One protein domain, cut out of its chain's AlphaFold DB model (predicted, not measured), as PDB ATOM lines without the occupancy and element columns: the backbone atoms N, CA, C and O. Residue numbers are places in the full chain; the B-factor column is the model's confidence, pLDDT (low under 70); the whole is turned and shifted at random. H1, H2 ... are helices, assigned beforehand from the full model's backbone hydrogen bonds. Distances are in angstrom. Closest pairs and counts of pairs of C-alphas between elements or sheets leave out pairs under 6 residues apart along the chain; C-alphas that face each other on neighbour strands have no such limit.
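What this domain is: This is residues 2 to 41 of the 98 residues of the protein "HK97 family phage major capsid protein" of Enterococcus hirae (UniProt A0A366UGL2). One straight helix, H1, makes one long side of an elongated loop of chain, and the rest of the printed part turns at residues 15 to 20 and folds back past it through the short helix H2. From H2 the stretch of residues 30 to 41, with no named element, returns to the end of H1 where the printed part begins. The printed part has 40 residues with two named helices, H1 then H2, and no named strand; the class is all helix, though under half of the residues, 17 of 40, are in named elements. The whole is only just compact, close to loose, with a radius of gyration of the C-alphas of 10.4 A, and it is elongated, spanning 31 by 17 by 13 A.

Where its parts are: H1 is residues 3 to 14, from C-alpha 3 at (-12.854, 43.081, 44.657) to C-alpha 14 at (-13.724, 58.242, 50.312), 16.2 A from first to last C-alpha. H2 is residues 25 to 29, 6.1 A long, and ends with C-alpha 29 at (-2.877, 51.660, 46.961). The last printed C-alpha, Thr 41, is at (-7.322, 37.210, 53.284).

How they stand to each other: H1 and H2 are near each other, with 8 pairs of C-alphas within 10 A, and their closest C-alphas are 8.2 A apart. A short link of 10 residues joins them. In H1 and H2 every O i to N i+4 pair is within hydrogen-bond range. The C-alphas of residues 30 to 41 lie 9 to 16 A from the mean of the C-alphas.

The domain as a whole: The two C-alphas farthest apart are those of Ser 17 and Ala 38, at 31.4 A. The first and last printed C-alphas, of Arg 2 and Thr 41, are 8.3 A apart. The printed part runs from residue 2 to 41 without a cut, in a full chain of 98 residues. The mean pLDDT of the printed part is 88.7, and one residue, Ser 17, is under 70.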
ATOM      1  N   ARG A   2     -10.021  40.127  47.283       93.88
ATOM      2  CA  ARG A   2     -11.330  40.182  46.610       93.88
ATOM      3  C   ARG A   2     -11.645  41.603  46.164       93.88
ATOM      4  O   ARG A   2     -11.237  42.563  46.818       93.88
ATOM      5  N   PHE A   3     -12.416  41.753  45.092       92.69
ATOM      6  CA  PHE A   3     -12.854  43.081  44.657       92.69
ATOM      7  C   PHE A   3     -13.764  43.755  45.703       92.69
ATOM      8  O   PHE A   3     -13.652  44.953  45.954       92.69
ATOM      9  N   SER A   4     -14.600  42.975  46.397       91.69
ATOM     10  CA  SER A   4     -15.456  43.456  47.493       91.69
ATOM     11  C   SER A   4     -14.675  44.096  48.646       91.69
ATOM     12  O   SER A   4     -15.131  45.079  49.238       91.69
ATOM     13  N   ASP A   5     -13.492  43.561  48.957       90.56
ATOM     14  CA  ASP A   5     -12.629  44.091  50.015       90.56
ATOM     15  C   ASP A   5     -12.113  45.475  49.613       90.56
ATOM     16  O   ASP A   5     -12.151  46.417  50.404       90.56
ATOM     17  N   TYR A   6     -11.713  45.629  48.348       91.69
ATOM     18  CA  TYR A   6     -11.277  46.911  47.804       91.69
ATOM     19  C   TYR A   6     -12.403  47.949  47.783       91.69
ATOM     20  O   TYR A   6     -12.200  49.074  48.229       91.69
ATOM     21  N   VAL A   7     -13.620  47.575  47.378       90.88
ATOM     22  CA  VAL A   7     -14.786  48.478  47.442       90.88
ATOM     23  C   VAL A   7     -15.055  48.945  48.878       90.88
ATOM     24  O   VAL A   7     -15.406  50.104  49.098       90.88
ATOM     25  N   THR A   8     -14.859  48.073  49.869       90.31
ATOM     26  CA  THR A   8     -15.001  48.426  51.292       90.31
ATOM     27  C   THR A   8     -13.917  49.412  51.739       90.31
ATOM     28  O   THR A   8     -14.222  50.390  52.428       90.31
ATOM     29  N   ILE A   9     -12.670  49.205  51.300       89.62
ATOM     30  CA  ILE A   9     -11.560  50.140  51.529       89.62
ATOM     31  C   ILE A   9     -11.890  51.503  50.919       89.62
ATOM     32  O   ILE A   9     -11.836  52.508  51.621       89.62
ATOM     33  N   ILE A  10     -12.312  51.548  49.652       91.19
ATOM     34  CA  ILE A  10     -12.661  52.798  48.963       91.19
ATOM     35  C   ILE A  10     -13.818  53.513  49.643       91.19
ATOM     36  O   ILE A  10     -13.735  54.717  49.854       91.19
ATOM     37  N   ARG A  11     -14.864  52.793  50.052       89.31
ATOM     38  CA  ARG A  11     -15.979  53.384  50.800       89.31
ATOM     39  C   ARG A  11     -15.500  54.055  52.086       89.31
ATOM     40  O   ARG A  11     -15.940  55.159  52.396       89.31
ATOM     41  N   THR A  12     -14.589  53.399  52.800       88.81
ATOM     42  CA  THR A  12     -14.011  53.911  54.049       88.81
ATOM     43  C   THR A  12     -13.109  55.123  53.793       88.81
ATOM     44  O   THR A  12     -13.235  56.128  54.484       88.81
ATOM     45  N   LEU A  13     -12.242  55.069  52.776       87.56
ATOM     46  CA  LEU A  13     -11.308  56.151  52.435       87.56
ATOM     47  C   LEU A  13     -12.001  57.373  51.824       87.56
ATOM     48  O   LEU A  13     -11.601  58.503  52.085       87.56
ATOM     49  N   ALA A  14     -13.033  57.162  51.002       87.06
ATOM     50  CA  ALA A  14     -13.724  58.242  50.312       87.06
ATOM     51  C   ALA A  14     -14.500  59.145  51.277       87.06
ATOM     52  O   ALA A  14     -14.725  60.309  50.949       87.06
ATOM     53  N   ASN A  15     -14.916  58.603  52.433       83.56
ATOM     54  CA  ASN A  15     -15.599  59.306  53.521       83.56
ATOM     55  C   ASN A  15     -16.680  60.300  53.037       83.56
ATOM     56  O   ASN A  15     -16.795  61.419  53.528       83.56
ATOM     57  N   GLY A  16     -17.423  59.920  51.990       74.06
ATOM     58  CA  GLY A  16     -18.486  60.731  51.386       74.06
ATOM     59  C   GLY A  16     -18.054  61.948  50.552       74.06
ATOM     60  O   GLY A  16     -18.932  62.617  50.021       74.06
ATOM     61  N   SER A  17     -16.758  62.243  50.399       69.44
ATOM     62  CA  SER A  17     -16.284  63.494  49.774       69.44
ATOM     63  C   SER A  17     -15.269  63.320  48.640       69.44
ATOM     64  O   SER A  17     -15.062  64.270  47.885       69.44
ATOM     65  N   ALA A  18     -14.614  62.162  48.503       74.31
ATOM     66  CA  ALA A  18     -13.553  61.974  47.508       74.31
ATOM     67  C   ALA A  18     -13.992  61.122  46.305       74.31
ATOM     68  O   ALA A  18     -14.656  60.093  46.451       74.31
ATOM     69  N   THR A  19     -13.544  61.498  45.102       78.88
ATOM     70  CA  THR A  19     -13.792  60.778  43.837       78.88
ATOM     71  C   THR A  19     -12.852  59.580  43.655       78.88
ATOM     72  O   THR A  19     -12.261  59.396  42.592       78.88
ATOM     73  N   LEU A  20     -12.688  58.755  44.692       82.88
ATOM     74  CA  LEU A  20     -11.793  57.590  44.651       82.88
ATOM     75  C   LEU A  20     -12.366  56.418  43.841       82.88
ATOM     76  O   LEU A  20     -11.616  55.547  43.424       82.88
ATOM     77  N   TYR A  21     -13.674  56.411  43.572       83.31
ATOM     78  CA  TYR A  21     -14.336  55.360  42.786       83.31
ATOM     79  C   TYR A  21     -13.916  55.324  41.312       83.31
ATOM     80  O   TYR A  21     -14.024  54.279  40.680       83.31
ATOM     81  N   ASN A  22     -13.443  56.452  40.774       86.19
ATOM     82  CA  ASN A  22     -12.996  56.557  39.383       86.19
ATOM     83  C   ASN A  22     -11.476  56.376  39.241       86.19
ATOM     84  O   ASN A  22     -10.968  56.351  38.121       86.19
ATOM     85  N   ALA A  23     -10.746  56.308  40.359       89.12
ATOM     86  CA  ALA A  23      -9.301  56.147  40.350       89.12
ATOM     87  C   ALA A  23      -8.925  54.685  40.088       89.12
ATOM     88  O   ALA A  23      -9.622  53.762  40.514       89.12
ATOM     89  N   GLN A  24      -7.792  54.470  39.418       90.12
ATOM     90  CA  GLN A  24      -7.257  53.121  39.266       90.12
ATOM     91  C   GLN A  24      -6.812  52.577  40.639       90.12
ATOM     92  O   GLN A  24      -6.214  53.326  41.421       90.12
ATOM     93  N   PRO A  25      -7.054  51.293  40.960       91.56
ATOM     94  CA  PRO A  25      -6.649  50.695  42.235       91.56
ATOM     95  C   PRO A  25      -5.178  50.898  42.589       91.56
ATOM     96  O   PRO A  25      -4.846  51.153  43.747       91.56
ATOM     97  N   GLU A  26      -4.310  50.869  41.584       91.44
ATOM     98  CA  GLU A  26      -2.874  51.089  41.710       91.44
ATOM     99  C   GLU A  26      -2.539  52.523  42.120       91.44
ATOM    100  O   GLU A  26      -1.582  52.739  42.861       91.44
ATOM    101  N   GLN A  27      -3.338  53.504  41.690       90.44
ATOM    102  CA  GLN A  27      -3.186  54.899  42.107       90.44
ATOM    103  C   GLN A  27      -3.622  55.108  43.558       90.44
ATOM    104  O   GLN A  27      -3.063  55.959  44.243       90.44
ATOM    105  N   VAL A  28      -4.595  54.328  44.040       90.75
ATOM    106  CA  VAL A  28      -5.073  54.428  45.427       90.75
ATOM    107  C   VAL A  28      -4.136  53.711  46.400       90.75
ATOM    108  O   VAL A  28      -3.816  54.254  47.454       90.75
ATOM    109  N   LEU A  29      -3.699  52.491  46.071       90.31
ATOM    110  CA  LEU A  29      -2.877  51.660  46.961       90.31
ATOM    111  C   LEU A  29      -1.364  51.828  46.739       90.31
ATOM    112  O   LEU A  29      -0.570  51.349  47.547       90.31
ATOM    113  N   GLY A  30      -0.948  52.485  45.653       91.44
ATOM    114  CA  GLY A  30       0.458  52.743  45.323       91.44
ATOM    115  C   GLY A  30       1.250  51.512  44.860       91.44
ATOM    116  O   GLY A  30       2.475  51.582  44.728       91.44
ATOM    117  N   LYS A  31       0.581  50.372  44.643       91.69
ATOM    118  CA  LYS A  31       1.163  49.102  44.182       91.69
ATOM    119  C   LYS A  31       0.207  48.390  43.217       91.69
ATOM    120  O   LYS A  31      -0.998  48.599  43.339       91.69
ATOM    121  N   PRO A  32       0.718  47.542  42.301       93.06
ATOM    122  CA  PRO A  32      -0.115  46.694  41.449       93.06
ATOM    123  C   PRO A  32      -1.093  45.853  42.270       93.06
ATOM    124  O   PRO A  32      -0.703  45.270  43.287       93.06
ATOM    125  N   VAL A  33      -2.349  45.775  41.827       92.38
ATOM    126  CA  VAL A  33      -3.407  45.057  42.545       92.38
ATOM    127  C   VAL A  33      -3.944  43.934  41.672       92.38
ATOM    128  O   VAL A  33      -4.356  44.154  40.540       92.38
ATOM    129  N   ILE A  34      -3.980  42.719  42.218       94.00
ATOM    130  CA  ILE A  34      -4.596  41.567  41.556       94.00
ATOM    131  C   ILE A  34      -5.835  41.154  42.347       94.00
ATOM    132  O   ILE A  34      -5.768  40.829  43.546       94.00
ATOM    133  N   PHE A  35      -6.977  41.159  41.659       94.81
ATOM    134  CA  PHE A  35      -8.243  40.712  42.216       94.81
ATOM    135  C   PHE A  35      -8.463  39.225  41.952       94.81
ATOM    136  O   PHE A  35      -8.313  38.746  40.833       94.81
ATOM    137  N   THR A  36      -8.804  38.488  43.004       93.69
ATOM    138  CA  THR A  36      -9.195  37.081  42.932       93.69
ATOM    139  C   THR A  36     -10.090  36.755  44.118       93.69
ATOM    140  O   THR A  36      -9.759  37.078  45.264       93.69
ATOM    141  N   ASP A  37     -11.220  36.107  43.854       92.56
ATOM    142  CA  ASP A  37     -12.187  35.745  44.893       92.56
ATOM    143  C   ASP A  37     -11.661  34.663  45.847       92.56
ATOM    144  O   ASP A  37     -12.115  34.554  46.994       92.56
ATOM    145  N   ALA A  38     -10.638  33.920  45.411       91.75
ATOM    146  CA  ALA A  38      -9.931  32.936  46.220       91.75
ATOM    147  C   ALA A  38      -9.120  33.572  47.366       91.75
ATOM    148  O   ALA A  38      -8.879  32.924  48.384       91.75
ATOM    149  N   ALA A  39      -8.728  34.847  47.252       90.25
ATOM    150  CA  ALA A  39      -7.946  35.541  48.275       90.25
ATOM    151  C   ALA A  39      -8.841  36.080  49.406       90.25
ATOM    152  O   ALA A  39      -9.025  37.290  49.525       90.25
ATOM    153  N   THR A  40      -9.377  35.176  50.237       90.38
ATOM    154  CA  THR A  40     -10.201  35.484  51.429       90.38
ATOM    155  C   THR A  40      -9.502  36.403  52.429       90.38
ATOM    156  O   THR A  40     -10.155  37.200  53.093       90.38
ATOM    157  N   THR A  41      -8.181  36.278  52.553       92.19
ATOM    158  CA  THR A  41      -7.322  37.210  53.284       92.19
ATOM    159  C   THR A  41      -6.368  37.848  52.278       92.19
ATOM    160  O   THR A  41      -5.604  37.124  51.634       92.19
TER     161      THR A  41